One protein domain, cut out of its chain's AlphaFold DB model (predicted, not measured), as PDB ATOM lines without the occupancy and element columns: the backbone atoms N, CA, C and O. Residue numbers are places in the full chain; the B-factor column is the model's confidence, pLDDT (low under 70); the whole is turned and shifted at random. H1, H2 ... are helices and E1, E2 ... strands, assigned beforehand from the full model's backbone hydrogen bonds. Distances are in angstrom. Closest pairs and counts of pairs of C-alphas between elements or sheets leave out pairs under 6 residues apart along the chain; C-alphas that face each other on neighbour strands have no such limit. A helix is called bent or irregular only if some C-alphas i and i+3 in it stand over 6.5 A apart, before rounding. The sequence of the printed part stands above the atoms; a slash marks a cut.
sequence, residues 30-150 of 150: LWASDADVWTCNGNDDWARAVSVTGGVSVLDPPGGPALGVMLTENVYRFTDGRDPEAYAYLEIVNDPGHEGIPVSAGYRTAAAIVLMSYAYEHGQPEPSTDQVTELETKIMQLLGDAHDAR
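AT A GLANCE: This is residues 30 to 150 of the 150 residues of an uncharacterized protein of Bifidobacterium scaligerum (UniProt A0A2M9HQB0). A long, twisted sheet of four antiparallel strands has the helix H1 packed over one face, towards one end of the sheet. A second helix, H2, crosses H1 and only grazes the sheet, and residues 141 to 150, of which 141 to 148 belong to H2, stick out. The printed part has 121 residues, with E1, E2, E3, E4, H1 and H2 in that order along it; the sheet's order is E1, E2, E3, E4, and the class is mixed, helices and strands. The whole is loose, with a radius of gyration of the C-alphas of 18.0 A, and spans 60 by 33 by 25 A.

IN THESE COORDINATES: E1, residues 34 to 39, begins at C-alpha 34 (115.839, 164.058, 228.656) and is 17.2 A long. E2, residues 46 to 59, measures 36.3 A; E3, residues 67 to 78, 34.5 A; E4, residues 85 to 94, 28.6 A. H1, residues 103 to 122, measures 29.4 A and is irregular, with C-alphas 104 and 107 7.4 A apart. H2, residues 129 to 148, measures 28.9 A and ends at C-alpha 148 (133.434, 180.986, 192.535).

HOW THE PARTS SIT: The strands form a meander, each the antiparallel neighbour of the one before, with three hairpins. N 36 and O 51 are 2.9 A apart in E1 and E2, N 54 and O 71 2.9 A in E2 and E3, N 70 and O 91 2.9 A in E3 and E4. H1 is on the sheet at a height over the sheet of 8.2 A, making two layers, a helix on one face of a sheet; its closest C-alphas to E3 are Val 69 and Ala 112, 6.3 A. H2 touches H1 at a steep tilt of 62 degrees, opposite ways, closest at the C-alphas of Arg 108 and Glu 136, 5.1 A. In H2 every O i to N i+4 pair is within hydrogen-bond range, in H1 14 of 16.

THE WHOLE: The C-alphas farthest apart are those of Gly 42 and Arg 150, 61.4 A. The printed part has no cut, and its links are short. Residues 40 to 43 and 149 to 150 have pLDDT under 70.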
ATOM      1  N   LEU A  30     113.169 173.936 226.828       92.06
ATOM      2  CA  LEU A  30     112.543 173.531 225.561       92.06
ATOM      3  C   LEU A  30     113.508 172.796 224.621       92.06
ATOM      4  O   LEU A  30     113.073 171.971 223.825       92.06
ATOM      5  N   TRP A  31     114.801 173.098 224.719       93.00
ATOM      6  CA  TRP A  31     115.851 172.480 223.914       93.00
ATOM      7  C   TRP A  31     116.259 171.093 224.418       93.00
ATOM      8  O   TRP A  31     117.077 170.457 223.766       93.00
ATOM      9  N   ALA A  32     115.748 170.647 225.569       93.25
ATOM     10  CA  ALA A  32     116.101 169.375 226.178       93.25
ATOM     11  C   ALA A  32     114.926 168.391 226.078       93.25
ATOM     12  O   ALA A  32     113.764 168.764 226.255       93.25
ATOM     13  N   SER A  33     115.237 167.123 225.833       90.62
ATOM     14  CA  SER A  33     114.270 166.023 225.738       90.62
ATOM     15  C   SER A  33     114.424 164.986 226.850       90.62
ATOM     16  O   SER A  33     113.500 164.203 227.070       90.62
ATOM     17  N   ASP A  34     115.539 165.010 227.588       91.38
ATOM     18  CA  ASP A  34     115.839 164.058 228.656       91.38
ATOM     19  C   ASP A  34     116.448 164.724 229.894       91.38
ATOM     20  O   ASP A  34     117.196 165.699 229.783       91.38
ATOM     21  N   ALA A  35     116.131 164.191 231.077       91.19
ATOM     22  CA  ALA A  35     116.580 164.701 232.365       91.19
ATOM     23  C   ALA A  35     116.965 163.583 233.325       91.19
ATOM     24  O   ALA A  35     116.133 162.753 233.694       91.19
ATOM     25  N   ASP A  36     118.160 163.699 233.884       90.56
ATOM     26  CA  ASP A  36     118.613 162.847 234.965       90.56
ATOM     27  C   ASP A  36     118.854 163.658 236.238       90.56
ATOM     28  O   ASP A  36     119.365 164.782 236.230       90.56
ATOM     29  N   VAL A  37     118.490 163.065 237.374       87.94
ATOM     30  CA  VAL A  37     118.759 163.634 238.693       87.94
ATOM     31  C   VAL A  37     119.524 162.617 239.517       87.94
ATOM     32  O   VAL A  37     119.007 161.546 239.832       87.94
ATOM     33  N   TRP A  38     120.721 162.999 239.949       84.31
ATOM     34  CA  TRP A  38     121.545 162.175 240.823       84.31
ATOM     35  C   TRP A  38     121.737 162.845 242.174       84.31
ATOM     36  O   TRP A  38     121.980 164.050 242.289       84.31
ATOM     37  N   THR A  39     121.653 162.028 243.215       80.38
ATOM     38  CA  THR A  39     122.133 162.357 244.557       80.38
ATOM     39  C   THR A  39     123.446 161.625 244.781       80.38
ATOM     40  O   THR A  39     123.572 160.462 244.400       80.38
ATOM     41  N   CYS A  40     124.411 162.291 245.394       69.56
ATOM     42  CA  CYS A  40     125.773 161.777 245.514       69.56
ATOM     43  C   CYS A  40     125.866 160.552 246.421       69.56
ATOM     44  O   CYS A  40     125.144 160.437 247.414       69.56
ATOM     45  N   ASN A  41     126.862 159.711 246.139       64.25
ATOM     46  CA  ASN A  41     127.501 158.893 247.165       64.25
ATOM     47  C   ASN A  41     128.616 159.726 247.831       64.25
ATOM     48  O   ASN A  41     129.103 160.685 247.243       64.25
ATOM     49  N   GLY A  42     129.017 159.389 249.062       58.50
ATOM     50  CA  GLY A  42     129.795 160.265 249.963       58.50
ATOM     51  C   GLY A  42     131.209 160.718 249.546       58.50
ATOM     52  O   GLY A  42     131.929 161.206 250.411       58.50
ATOM     53  N   ASN A  43     131.617 160.553 248.284       62.25
ATOM     54  CA  ASN A  43     132.928 160.956 247.760       62.25
ATOM     55  C   ASN A  43     132.886 162.137 246.769       62.25
ATOM     56  O   ASN A  43     133.955 162.556 246.330       62.25
ATOM     57  N   ASP A  44     131.710 162.674 246.432       75.31
ATOM     58  CA  ASP A  44     131.589 163.878 245.596       75.31
ATOM     59  C   ASP A  44     131.454 165.147 246.464       75.31
ATOM     60  O   ASP A  44     130.958 165.093 247.591       75.31
ATOM     61  N   ASP A  45     131.910 166.298 245.962       80.81
ATOM     62  CA  ASP A  45     131.802 167.602 246.642       80.81
ATOM     63  C   ASP A  45     130.428 168.274 246.437       80.81
ATOM     64  O   ASP A  45     130.007 169.139 247.220       80.81
ATOM     65  N   TRP A  46     129.692 167.852 245.411       79.25
ATOM     66  CA  TRP A  46     128.294 168.208 245.213       79.25
ATOM     67  C   TRP A  46     127.362 167.357 246.096       79.25
ATOM     68  O   TRP A  46     127.766 166.358 246.671       79.25
ATOM     69  N   ALA A  47     126.126 167.813 246.301       82.88
ATOM     70  CA  ALA A  47     125.047 167.142 247.039       82.88
ATOM     71  C   ALA A  47     123.971 166.589 246.091       82.88
ATOM     72  O   ALA A  47     123.275 165.615 246.391       82.88
ATOM     73  N   ARG A  48     123.802 167.261 244.948       85.50
ATOM     74  CA  ARG A  48     122.856 166.913 243.890       85.50
ATOM     75  C   ARG A  48     123.369 167.439 242.557       85.50
ATOM     76  O   ARG A  48     123.817 168.583 242.496       85.50
ATOM     77  N   ALA A  49     123.236 166.631 241.516       88.00
ATOM     78  CA  ALA A  49     123.433 167.039 240.135       88.00
ATOM     79  C   ALA A  49     122.130 166.816 239.366       88.00
ATOM     80  O   ALA A  49     121.418 165.832 239.591       88.00
ATOM     81  N   VAL A  50     121.796 167.763 238.499       90.25
ATOM     82  CA  VAL A  50     120.736 167.613 237.502       90.25
ATOM     83  C   VAL A  50     121.399 167.747 236.144       90.25
ATOM     84  O   VAL A  50     122.019 168.779 235.899       90.25
ATOM     85  N   SER A  51     121.278 166.730 235.299       92.31
ATOM     86  CA  SER A  51     121.641 166.832 233.887       92.31
ATOM     87  C   SER A  51     120.385 166.957 233.064       92.31
ATOM     88  O   SER A  51     119.428 166.211 233.266       92.31
ATOM     89  N   VAL A  52     120.407 167.883 232.124       94.31
ATOM     90  CA  VAL A  52     119.387 168.014 231.093       94.31
ATOM     91  C   VAL A  52     120.065 167.907 229.741       94.31
ATOM     92  O   VAL A  52     121.080 168.559 229.489       94.31
ATOM     93  N   THR A  53     119.516 167.048 228.896       95.62
ATOM     94  CA  THR A  53     120.107 166.667 227.621       95.62
ATOM     95  C   THR A  53     119.082 166.868 226.523       95.62
ATOM     96  O   THR A  53     117.921 166.479 226.650       95.62
ATOM     97  N   GLY A  54     119.520 167.472 225.430       95.31
ATOM     98  CA  GLY A  54     118.781 167.506 224.180       95.31
ATOM     99  C   GLY A  54     119.680 167.148 223.016       95.31
ATOM    100  O   GLY A  54     120.906 167.095 223.148       95.31
ATOM    101  N   GLY A  55     119.095 166.913 221.854       95.12
ATOM    102  CA  GLY A  55     119.892 166.580 220.691       95.12
ATOM    103  C   GLY A  55     119.133 166.572 219.385       95.12
ATOM    104  O   GLY A  55     117.912 166.659 219.317       95.12
ATOM    105  N   VAL A  56     119.909 166.452 218.317       95.50
ATOM    106  CA  VAL A  56     119.388 166.342 216.962       95.50
ATOM    107  C   VAL A  56     120.147 165.271 216.190       95.50
ATOM    108  O   VAL A  56     121.383 165.232 216.171       95.50
ATOM    109  N   SER A  57     119.396 164.393 215.528       92.94
ATOM    110  CA  SER A  57     119.959 163.367 214.655       92.94
ATOM    111  C   SER A  57     120.485 163.994 213.364       92.94
ATOM    112  O   SER A  57     119.770 164.685 212.636       92.94
ATOM    113  N   VAL A  58     121.748 163.718 213.051       94.06
ATOM    114  CA  VAL A  58     122.400 164.114 211.798       94.06
ATOM    115  C   VAL A  58     122.184 163.029 210.745       94.06
ATOM    116  O   VAL A  58     121.719 163.333 209.646       94.06
ATOM    117  N   LEU A  59     122.487 161.774 211.087       91.06
ATOM    118  CA  LEU A  59     122.286 160.584 210.259       91.06
ATOM    119  C   LEU A  59     121.708 159.465 211.124       91.06
ATOM    120  O   LEU A  59     122.220 159.220 212.209       91.06
ATOM    121  N   ASP A  60     120.677 158.786 210.630       88.69
ATOM    122  CA  ASP A  60     120.151 157.556 211.238       88.69
ATOM    123  C   ASP A  60     119.495 156.651 210.170       88.69
ATOM    124  O   ASP A  60     118.278 156.442 210.146       88.69
ATOM    125  N   PRO A  61     120.254 156.210 209.148       85.75
ATOM    126  CA  PRO A  61     119.732 155.289 208.151       85.75
ATOM    127  C   PRO A  61     119.556 153.884 208.756       85.75
ATOM    128  O   PRO A  61     120.437 153.415 209.479       85.75
ATOM    129  N   PRO A  62     118.499 153.135 208.388       85.69
ATOM    130  CA  PRO A  62     118.307 151.769 208.867       85.69
ATOM    131  C   PRO A  62     119.528 150.875 208.604       85.69
ATOM    132  O   PRO A  62     119.891 150.628 207.453       85.69
ATOM    133  N   GLY A  63     120.148 150.371 209.675       80.19
ATOM    134  CA  GLY A  63     121.317 149.486 209.606       80.19
ATOM    135  C   GLY A  63     122.617 150.156 209.144       80.19
ATOM    136  O   GLY A  63     123.566 149.444 208.813       80.19
ATOM    137  N   GLY A  64     122.662 151.489 209.078       78.81
ATOM    138  CA  GLY A  64     123.881 152.256 208.821       78.81
ATOM    139  C   GLY A  64     124.369 153.006 210.066       78.81
ATOM    140  O   GLY A  64     123.915 152.708 211.165       78.81
ATOM    141  N   PRO A  65     125.317 153.949 209.910       82.19
ATOM    142  CA  PRO A  65     125.875 154.687 211.037       82.19
ATOM    143  C   PRO A  65     124.883 155.719 211.578       82.19
ATOM    144  O   PRO A  65     124.439 156.587 210.819       82.19
ATOM    145  N   ALA A  66     124.616 155.684 212.883       89.69
ATOM    146  CA  ALA A  66     123.986 156.793 213.578       89.69
ATOM    147  C   ALA A  66     125.018 157.872 213.933       89.69
ATOM    148  O   ALA A  66     126.142 157.590 214.367       89.69
ATOM    149  N   LEU A  67     124.624 159.125 213.730       93.00
ATOM    150  CA  LEU A  67     125.376 160.321 214.082       93.00
ATOM    151  C   LEU A  67     124.393 161.367 214.597       93.00
ATOM    152  O   LEU A  67     123.419 161.690 213.915       93.00
ATOM    153  N   GLY A  68     124.674 161.937 215.759       94.56
ATOM    154  CA  GLY A  68     123.880 162.986 216.379       94.56
ATOM    155  C   GLY A  68     124.756 164.071 216.987       94.56
ATOM    156  O   GLY A  68     125.954 163.887 217.209       94.56
ATOM    157  N   VAL A  69     124.142 165.216 217.253       96.50
ATOM    158  CA  VAL A  69     124.724 166.268 218.086       96.50
ATOM    159  C   VAL A  69     123.879 166.357 219.345       96.50
ATOM    160  O   VAL A  69     122.671 166.559 219.248       96.50
ATOM    161  N   MET A  70     124.511 166.193 220.502       96.06
ATOM    162  CA  MET A  70     123.867 166.250 221.811       96.06
ATOM    163  C   MET A  70     124.396 167.451 222.587       96.06
ATOM    164  O   MET A  70     125.599 167.709 222.582       96.06
ATOM    165  N   LEU A  71     123.499 168.192 223.230       96.81
ATOM    166  CA  LEU A  71     123.830 169.262 224.162       96.81
ATOM    167  C   LEU A  71     123.399 168.827 225.554       96.81
ATOM    168  O   LEU A  71     122.236 168.483 225.757       96.81
ATOM    169  N   THR A  72     124.329 168.893 226.497       95.19
ATOM    170  CA  THR A  72     124.090 168.519 227.889       95.19
ATOM    171  C   THR A  72     124.451 169.681 228.793       95.19
ATOM    172  O   THR A  72     125.549 170.223 228.687       95.19
ATOM    173  N   GLU A  73     123.556 170.041 229.709       94.38
ATOM    174  CA  GLU A  73     123.825 170.973 230.803       94.38
ATOM    175  C   GLU A  73     123.739 170.244 232.140       94.38
ATOM    176  O   GLU A  73     122.730 169.621 232.459       94.38
ATOM    177  N   ASN A  74     124.793 170.368 232.946       90.88
ATOM    178  CA  ASN A  74     124.841 169.850 234.304       90.88
ATOM    179  C   ASN A  74     124.771 170.996 235.307       90.88
ATOM    180  O   ASN A  74     125.626 171.882 235.287       90.88
ATOM    181  N   VAL A  75     123.803 170.944 236.222       91.12
ATOM    182  CA  VAL A  75     123.655 171.880 237.341       91.12
ATOM    183  C   VAL A  75     124.009 171.176 238.647       91.12
ATOM    184  O   VAL A  75     123.288 170.286 239.107       91.12
ATOM    185  N   TYR A  76     125.096 171.612 239.273       88.69
ATOM    186  CA  TYR A  76     125.620 171.079 240.525       88.69
ATOM    187  C   TYR A  76     125.186 171.951 241.701       88.69
ATOM    188  O   TYR A  76     125.380 173.166 241.712       88.69
ATOM    189  N   ARG A  77     124.608 171.325 242.728       89.06
ATOM    190  CA  ARG A  77     124.356 171.951 244.032       89.06
ATOM    191  C   ARG A  77     125.316 171.373 245.045       89.06
ATOM    192  O   ARG A  77     125.335 170.156 245.200       89.06
ATOM    193  N   PHE A  78     126.056 172.215 245.754       86.31
ATOM    194  CA  PHE A  78     127.145 171.771 246.622       86.31
ATOM    195  C   PHE A  78     126.739 171.513 248.071       86.31
ATOM    196  O   PHE A  78     125.776 172.088 248.580       86.31
ATOM    197  N   THR A  79     127.472 170.613 248.732       86.12
ATOM    198  CA  THR A  79     127.233 170.238 250.139       86.12
ATOM    199  C   THR A  79     127.658 171.323 251.130       86.12
ATOM    200  O   THR A  79     127.082 171.428 252.211       86.12
ATOM    201  N   ASP A  80     128.641 172.141 250.761       87.19
ATOM    202  CA  ASP A  80     129.225 173.212 251.575       87.19
ATOM    203  C   ASP A  80     128.423 174.526 251.538       87.19
ATOM    204  O   ASP A  80     128.777 175.493 252.215       87.19
ATOM    205  N   GLY A  81     127.321 174.553 250.784       81.44
ATOM    206  CA  GLY A  81     126.416 175.693 250.691       81.44
ATOM    207  C   GLY A  81     126.884 176.813 249.761       81.44
ATOM    208  O   GLY A  81     126.259 177.874 249.781       81.44
ATOM    209  N   ARG A  82     127.936 176.609 248.950       87.38
ATOM    210  CA  ARG A  82     128.267 177.562 247.878       87.38
ATOM    211  C   ARG A  82     127.174 177.597 246.806       87.38
ATOM    212  O   ARG A  82     126.361 176.672 246.693       87.38
ATOM    213  N   ASP A  83     127.157 178.682 246.036       89.88
ATOM    214  CA  ASP A  83     126.172 178.878 244.973       89.88
ATOM    215  C   ASP A  83     126.217 177.719 243.958       89.88
ATOM    216  O   ASP A  83     127.297 177.192 243.677       89.88
ATOM    217  N   PRO A  84     125.062 177.289 243.411       88.00
ATOM    218  CA  PRO A  84     125.041 176.271 242.371       88.00
ATOM    219  C   PRO A  84     125.854 176.691 241.145       88.00
ATOM    220  O   PRO A  84     125.812 177.850 240.732       88.00
ATOM    221  N   GLU A  85     126.525 175.727 240.524       87.44
ATOM    222  CA  GLU A  85     127.286 175.931 239.290       87.44
ATOM    223  C   GLU A  85     126.648 175.139 238.148       87.44
ATOM    224  O   GLU A  85     126.146 174.033 238.362       87.44
ATOM    225  N   ALA A  86     126.664 175.699 236.938       89.25
ATOM    226  CA  ALA A  86     126.119 175.071 235.741       89.25
ATOM    227  C   ALA A  86     127.173 175.013 234.632       89.25
ATOM    228  O   ALA A  86     127.868 175.999 234.382       89.25
ATOM    229  N   TYR A  87     127.273 173.864 233.969       89.81
ATOM    230  CA  TYR A  87     128.217 173.625 232.883       89.81
ATOM    231  C   TYR A  87     127.505 172.943 231.723       89.81
ATOM    232  O   TYR A  87     126.990 171.836 231.881       89.81
ATOM    233  N   ALA A  88     127.509 173.594 230.560       91.94
ATOM    234  CA  ALA A  88     126.959 173.049 229.328       91.94
ATOM    235  C   ALA A  88     128.068 172.668 228.346       91.94
ATOM    236  O   ALA A  88     129.092 173.350 228.249       91.94
ATOM    237  N   TYR A  89     127.861 171.585 227.605       94.25
ATOM    238  CA  TYR A  89     128.768 171.132 226.560       94.25
ATOM    239  C   TYR A  89     128.005 170.501 225.391       94.25
ATOM    240  O   TYR A  89     126.867 170.059 225.529       94.25
ATOM    241  N   LEU A  90     128.658 170.476 224.228       95.75
ATOM    242  CA  LEU A  90     128.172 169.839 223.008       95.75
ATOM    243  C   LEU A  90     129.047 168.634 222.679       95.75
ATOM    244  O   LEU A  90     130.274 168.745 222.644       95.75
ATOM    245  N   GLU A  91     128.411 167.513 222.375       95.00
ATOM    246  CA  GLU A  91     129.055 166.282 221.937       95.00
ATOM    247  C   GLU A  91     128.549 165.883 220.554       95.00
ATOM    248  O   GLU A  91     127.361 165.978 220.243       95.00
ATOM    249  N   ILE A  92     129.468 165.414 219.715       94.31
ATOM    250  CA  ILE A  92     129.120 164.734 218.471       94.31
ATOM    251  C   ILE A  92     129.163 163.246 218.783       94.31
ATOM    252  O   ILE A  92     130.235 162.694 219.035       94.31
ATOM    253  N   VAL A  93     127.994 162.620 218.795       91.94
ATOM    254  CA  VAL A  93     127.812 161.236 219.225       91.94
ATOM    255  C   VAL A  93     127.608 160.364 218.001       91.94
ATOM    256  O   VAL A  93     126.816 160.697 217.120       91.94
ATOM    257  N   ASN A  94     128.331 159.253 217.927       90.19
ATOM    258  CA  ASN A  94     128.220 158.287 216.847       90.19
ATOM    259  C   ASN A  94     128.112 156.856 217.388       90.19
ATOM    260  O   ASN A  94     128.464 156.580 218.536       90.19
ATOM    261  N   ASP A  95     127.605 155.946 216.554       84.19
ATOM    262  CA  ASP A  95     127.441 154.550 216.958       84.19
ATOM    263  C   ASP A  95     128.774 153.883 217.341       84.19
ATOM    264  O   ASP A  95     129.766 154.010 216.607       84.19
ATOM    265  N   PRO A  96     128.791 153.069 218.416       70.25
ATOM    266  CA  PRO A  96     129.953 152.274 218.791       70.25
ATOM    267  C   PRO A  96     130.416 151.387 217.626       70.25
ATOM    268  O   PRO A  96     129.702 150.487 217.186       70.25
ATOM    269  N   GLY A  97     131.630 151.630 217.129       71.50
ATOM    270  CA  GLY A  97     132.227 150.879 216.016       71.50
ATOM    271  C   GLY A  97     132.396 151.671 214.718       71.50
ATOM    272  O   GLY A  97     133.050 151.177 213.799       71.50
ATOM    273  N   HIS A  98     131.886 152.901 214.648       70.31
ATOM    274  CA  HIS A  98     132.219 153.842 213.583       70.31
ATOM    275  C   HIS A  98     133.201 154.881 214.130       70.31
ATOM    276  O   HIS A  98     132.858 155.677 214.995       70.31
ATOM    277  N   GLU A  99     134.449 154.877 213.659       76.56
ATOM    278  CA  GLU A  99     135.417 155.908 214.048       76.56
ATOM    279  C   GLU A  99     135.283 157.135 213.136       76.56
ATOM    280  O   GLU A  99     135.430 157.046 211.915       76.56
ATOM    281  N   GLY A 100     135.030 158.295 213.745       79.25
ATOM    282  CA  GLY A 100     134.979 159.587 213.063       79.25
ATOM    283  C   GLY A 100     133.624 159.955 212.454       79.25
ATOM    284  O   GLY A 100     132.628 159.241 212.560       79.25
ATOM    285  N   ILE A 101     133.605 161.130 211.821       84.69
ATOM    286  CA  ILE A 101     132.433 161.712 211.160       84.69
ATOM    287  C   ILE A 101     132.623 161.551 209.647       84.69
ATOM    288  O   ILE A 101     133.631 162.036 209.118       84.69
ATOM    289  N   PRO A 102     131.690 160.910 208.914       86.62
ATOM    290  CA  PRO A 102     131.753 160.867 207.458       86.62
ATOM    291  C   PRO A 102     131.826 162.283 206.879       86.62
ATOM    292  O   PRO A 102     131.025 163.141 207.242       86.62
ATOM    293  N   VAL A 103     132.740 162.538 205.937       88.06
ATOM    294  CA  VAL A 103     132.911 163.883 205.344       88.06
ATOM    295  C   VAL A 103     131.611 164.397 204.715       88.06
ATOM    296  O   VAL A 103     131.302 165.581 204.813       88.06
ATOM    297  N   SER A 104     130.802 163.500 204.142       87.81
ATOM    298  CA  SER A 104     129.477 163.819 203.597       87.81
ATOM    299  C   SER A 104     128.483 164.338 204.640       87.81
ATOM    300  O   SER A 104     127.531 165.010 204.272       87.81
ATOM    301  N   ALA A 105     128.695 164.046 205.925       92.50
ATOM    302  CA  ALA A 105     127.875 164.531 207.030       92.50
ATOM    303  C   ALA A 105     128.389 165.853 207.621       92.50
ATOM    304  O   ALA A 105     127.755 166.401 208.520       92.50
ATOM    305  N   GLY A 106     129.534 166.369 207.160       93.56
ATOM    306  CA  GLY A 106     130.214 167.506 207.785       93.56
ATOM    307  C   GLY A 106     129.356 168.771 207.849       93.56
ATOM    308  O   GLY A 106     129.197 169.347 208.924       93.56
ATOM    309  N   TYR A 107     128.745 169.177 206.730       95.75
ATOM    310  CA  TYR A 107     127.890 170.371 206.693       95.75
ATOM    311  C   TYR A 107     126.628 170.208 207.535       95.75
ATOM    312  O   TYR A 107     126.263 171.120 208.276       95.75
ATOM    313  N   ARG A 108     126.006 169.029 207.484       96.62
ATOM    314  CA  ARG A 108     124.842 168.706 208.307       96.62
ATOM    315  C   ARG A 108     125.159 168.716 209.801       96.62
ATOM    316  O   ARG A 108     124.392 169.260 210.588       96.62
ATOM    317  N   THR A 109     126.315 168.177 210.185       96.50
ATOM    318  CA  THR A 109     126.805 168.193 211.573       96.50
ATOM    319  C   THR A 109     127.067 169.626 212.033       96.50
ATOM    320  O   THR A 109     126.670 170.002 213.131       96.50
ATOM    321  N   ALA A 110     127.670 170.463 211.182       96.56
ATOM    322  CA  ALA A 110     127.878 171.877 211.487       96.56
ATOM    323  C   ALA A 110     126.550 172.636 211.660       96.56
ATOM    324  O   ALA A 110     126.413 173.420 212.596       96.56
ATOM    325  N   ALA A 111     125.558 172.375 210.803       98.06
ATOM    326  CA  ALA A 111     124.219 172.941 210.939       98.06
ATOM    327  C   ALA A 111     123.557 172.529 212.266       98.06
ATOM    328  O   ALA A 111     123.026 173.379 212.976       98.06
ATOM    329  N   ALA A 112     123.640 171.246 212.621       97.88
ATOM    330  CA  ALA A 112     123.136 170.717 213.885       97.88
ATOM    331  C   ALA A 112     123.788 171.390 215.106       97.88
ATOM    332  O   ALA A 112     123.074 171.816 216.009       97.88
ATOM    333  N   ILE A 113     125.116 171.565 215.104       97.94
ATOM    334  CA  ILE A 113     125.850 172.280 216.165       97.94
ATOM    335  C   ILE A 113     125.313 173.703 216.334       97.94
ATOM    336  O   ILE A 113     124.950 174.097 217.438       97.94
ATOM    337  N   VAL A 114     125.222 174.462 215.238       97.94
ATOM    338  CA  VAL A 114     124.766 175.860 215.277       97.94
ATOM    339  C   VAL A 114     123.335 175.962 215.804       97.94
ATOM    340  O   VAL A 114     123.047 176.818 216.640       97.94
ATOM    341  N   LEU A 115     122.437 175.095 215.336       98.19
ATOM    342  CA  LEU A 115     121.035 175.127 215.746       98.19
ATOM    343  C   LEU A 115     120.845 174.689 217.202       98.19
ATOM    344  O   LEU A 115     120.037 175.300 217.893       98.19
ATOM    345  N   MET A 116     121.600 173.698 217.686       97.94
ATOM    346  CA  MET A 116     121.559 173.299 219.097       97.94
ATOM    347  C   MET A 116     122.076 174.408 220.016       97.94
ATOM    348  O   MET A 116     121.422 174.719 221.010       97.94
ATOM    349  N   SER A 117     123.191 175.063 219.666       97.38
ATOM    350  CA  SER A 117     123.671 176.241 220.403       97.38
ATOM    351  C   SER A 117     122.619 177.349 220.442       97.38
ATOM    352  O   SER A 117     122.331 177.888 221.506       97.38
ATOM    353  N   TYR A 118     121.995 177.650 219.298       97.38
ATOM    354  CA  TYR A 118     120.942 178.660 219.223       97.38
ATOM    355  C   TYR A 118     119.727 178.289 220.086       97.38
ATOM    356  O   TYR A 118     119.179 179.142 220.784       97.38
ATOM    357  N   ALA A 119     119.310 177.020 220.068       96.75
ATOM    358  CA  ALA A 119     118.194 176.546 220.875       96.75
ATOM    359  C   ALA A 119     118.468 176.678 222.378       96.75
ATOM    360  O   ALA A 119     117.603 177.160 223.111       96.75
ATOM    361  N   TYR A 120     119.686 176.347 222.809       95.25
ATOM    362  CA  TYR A 120     120.140 176.533 224.184       95.25
ATOM    363  C   TYR A 120     120.131 178.009 224.605       95.25
ATOM    364  O   TYR A 120     119.455 178.377 225.566       95.25
ATOM    365  N   GLU A 121     120.814 178.876 223.853       95.12
ATOM    366  CA  GLU A 121     120.991 180.294 224.203       95.12
ATOM    367  C   GLU A 121     119.682 181.096 224.191       95.12
ATOM    368  O   GLU A 121     119.533 182.072 224.931       95.12
ATOM    369  N   HIS A 122     118.722 180.695 223.356       95.31
ATOM    370  CA  HIS A 122     117.465 181.417 223.159       95.31
ATOM    371  C   HIS A 122     116.232 180.676 223.682       95.31
ATOM    372  O   HIS A 122     115.107 181.109 223.404       95.31
ATOM    373  N   GLY A 123     116.425 179.573 224.413       93.25
ATOM    374  CA  GLY A 123     115.343 178.763 224.968       93.25
ATOM    375  C   GLY A 123     114.341 178.302 223.907       93.25
ATOM    376  O   GLY A 123     113.137 178.395 224.137       93.25
ATOM    377  N   GLN A 124     114.814 177.882 222.733       96.00
ATOM    378  CA  GLN A 124     113.959 177.350 221.665       96.00
ATOM    379  C   GLN A 124     113.826 175.827 221.776       96.00
ATOM    380  O   GLN A 124     114.658 175.197 222.426       96.00
ATOM    381  N   PRO A 125     112.802 175.221 221.149       95.75
ATOM    382  CA  PRO A 125     112.712 173.770 221.024       95.75
ATOM    383  C   PRO A 125     113.929 173.149 220.333       95.75
ATOM    384  O   PRO A 125     114.621 173.830 219.569       95.75
ATOM    385  N   GLU A 126     114.137 171.847 220.550       95.44
ATOM    386  CA  GLU A 126     115.097 171.058 219.767       95.44
ATOM    387  C   GLU A 126     114.906 171.302 218.256       95.44
ATOM    388  O   GLU A 126     113.766 171.323 217.769       95.44
ATOM    389  N   PRO A 127     115.996 171.500 217.494       96.69
ATOM    390  CA  PRO A 127     115.906 171.743 216.065       96.69
ATOM    391  C   PRO A 127     115.284 170.561 215.325       96.69
ATOM    392  O   PRO A 127     115.656 169.405 215.527       96.69
ATOM    393  N   SER A 128     114.391 170.852 214.385       95.19
ATOM    394  CA  SER A 128     113.824 169.832 213.510       95.19
ATOM    395  C   SER A 128     114.791 169.427 212.394       95.19
ATOM    396  O   SER A 128     115.662 170.191 211.965       95.19
ATOM    397  N   THR A 129     114.567 168.239 211.831       93.12
ATOM    398  CA  THR A 129     115.273 167.747 210.637       93.12
ATOM    399  C   THR A 129     115.199 168.730 209.463       93.12
ATOM    400  O   THR A 129     116.167 168.859 208.708       93.12
ATOM    401  N   ASP A 130     114.080 169.441 209.316       96.31
ATOM    402  CA  ASP A 130     113.882 170.427 208.252       96.31
ATOM    403  C   ASP A 130     114.753 171.665 208.477       96.31
ATOM    404  O   ASP A 130     115.417 172.117 207.545       96.31
ATOM    405  N   GLN A 131     114.836 172.165 209.716       97.38
ATOM    406  CA  GLN A 131     115.703 173.297 210.065       97.38
ATOM    407  C   GLN A 131     117.179 172.964 209.834       97.38
ATOM    408  O   GLN A 131     117.919 173.778 209.275       97.38
ATOM    409  N   VAL A 132     117.600 171.747 210.202       97.62
ATOM    410  CA  VAL A 132     118.959 171.261 209.927       97.62
ATOM    411  C   VAL A 132     119.226 171.225 208.423       97.62
ATOM    412  O   VAL A 132     120.261 171.710 207.976       97.62
ATOM    413  N   THR A 133     118.285 170.707 207.632       96.62
ATOM    414  CA  THR A 133     118.419 170.601 206.168       96.62
ATOM    415  C   THR A 133     118.456 171.974 205.491       96.62
ATOM    416  O   THR A 133     119.245 172.202 204.569       96.62
ATOM    417  N   GLU A 134     117.637 172.918 205.957       97.88
ATOM    418  CA  GLU A 134     117.634 174.291 205.458       97.88
ATOM    419  C   GLU A 134     118.979 174.977 205.732       97.88
ATOM    420  O   GLU A 134     119.559 175.594 204.833       97.88
ATOM    421  N   LEU A 135     119.504 174.854 206.955       98.12
ATOM    422  CA  LEU A 135     120.781 175.464 207.311       98.12
ATOM    423  C   LEU A 135     121.967 174.779 206.618       98.12
ATOM    424  O   LEU A 135     122.858 175.473 206.137       98.12
ATOM    425  N   GLU A 136     121.959 173.451 206.493       97.50
ATOM    426  CA  GLU A 136     122.939 172.694 205.700       97.50
ATOM    427  C   GLU A 136     123.011 173.230 204.263       97.50
ATOM    428  O   GLU A 136     124.091 173.560 203.769       97.50
ATOM    429  N   THR A 137     121.852 173.409 203.623       97.19
ATOM    430  CA  THR A 137     121.759 173.954 202.262       97.19
ATOM    431  C   THR A 137     122.353 175.362 202.180       97.19
ATOM    432  O   THR A 137     123.128 175.654 201.268       97.19
ATOM    433  N   LYS A 138     122.043 176.231 203.152       97.44
ATOM    434  CA  LYS A 138     122.596 177.595 203.219       97.44
ATOM    435  C   LYS A 138     124.114 177.594 203.402       97.44
ATOM    436  O   LYS A 138     124.798 178.368 202.739       97.44
ATOM    437  N   ILE A 139     124.650 176.722 204.259       96.12
ATOM    438  CA  ILE A 139     126.101 176.569 204.453       96.12
ATOM    439  C   ILE A 139     126.768 176.184 203.129       96.12
ATOM    440  O   ILE A 139     127.757 176.803 202.736       96.12
ATOM    441  N   MET A 140     126.212 175.203 202.414       94.44
ATOM    442  CA  MET A 140     126.756 174.757 201.129       94.44
ATOM    443  C   MET A 140     126.719 175.856 200.061       94.44
ATOM    444  O   MET A 140     127.699 176.027 199.341       94.44
ATOM    445  N   GLN A 141     125.624 176.620 199.977       94.56
ATOM    446  CA  GLN A 141     125.495 177.751 199.048       94.56
ATOM    447  C   GLN A 141     126.555 178.823 199.313       94.56
ATOM    448  O   GLN A 141     127.294 179.189 198.405       94.56
ATOM    449  N   LEU A 142     126.700 179.255 200.570       94.25
ATOM    450  CA  LEU A 142     127.684 180.273 200.954       94.25
ATOM    451  C   LEU A 142     129.123 179.857 200.626       94.25
ATOM    452  O   LEU A 142     129.943 180.687 200.235       94.25
ATOM    453  N   LEU A 143     129.443 178.573 200.795       91.69
ATOM    454  CA  LEU A 143     130.769 178.047 200.484       91.69
ATOM    455  C   LEU A 143     131.004 177.886 198.977       91.69
ATOM    456  O   LEU A 143     132.127 178.112 198.528       91.69
ATOM    457  N   GLY A 144     129.968 177.536 198.208       89.38
ATOM    458  CA  GLY A 144     130.015 177.523 196.744       89.38
ATOM    459  C   GLY A 144     130.284 178.918 196.180       89.38
ATOM    460  O   GLY A 144     131.266 179.112 195.467       89.38
ATOM    461  N   ASP A 145     129.504 179.908 196.615       88.06
ATOM    462  CA  ASP A 145     129.661 181.307 196.199       88.06
ATOM    463  C   ASP A 145     131.060 181.855 196.536       88.06
ATOM    464  O   ASP A 145     131.671 182.590 195.758       88.06
ATOM    465  N   ALA A 146     131.612 181.470 197.693       81.56
ATOM    466  CA  ALA A 146     132.956 181.866 198.107       81.56
ATOM    467  C   ALA A 146     134.077 181.211 197.281       81.56
ATOM    468  O   ALA A 146     135.189 181.749 197.239       81.56
ATOM    469  N   HIS A 147     133.823 180.053 196.666       80.56
ATOM    470  CA  HIS A 147     134.769 179.390 195.772       80.56
ATOM    471  C   HIS A 147     134.776 180.048 194.390       80.56
ATOM    472  O   HIS A 147     135.852 180.320 193.865       80.56
ATOM    473  N   ASP A 148     133.598 180.376 193.861       79.38
ATOM    474  CA  ASP A 148     133.434 180.986 192.535       79.38
ATOM    475  C   ASP A 148     133.898 182.455 192.481       79.38
ATOM    476  O   ASP A 148     134.151 183.002 191.407       79.38
ATOM    477  N   ALA A 149     134.039 183.106 193.639       68.81
ATOM    478  CA  ALA A 149     134.563 184.466 193.769       68.81
ATOM    479  C   ALA A 149     136.108 184.566 193.775       68.81
ATOM    480  O   ALA A 149     136.633 185.671 193.940       68.81
ATOM    481  N   ARG A 150     136.838 183.446 193.653       62.25
ATOM    482  CA  ARG A 150     138.314 183.379 193.670       62.25
ATOM    483  C   ARG A 150     138.900 183.137 192.285       62.25
ATOM    484  O   ARG A 150     139.984 183.711 192.032       62.25
TER     485      ARG A 150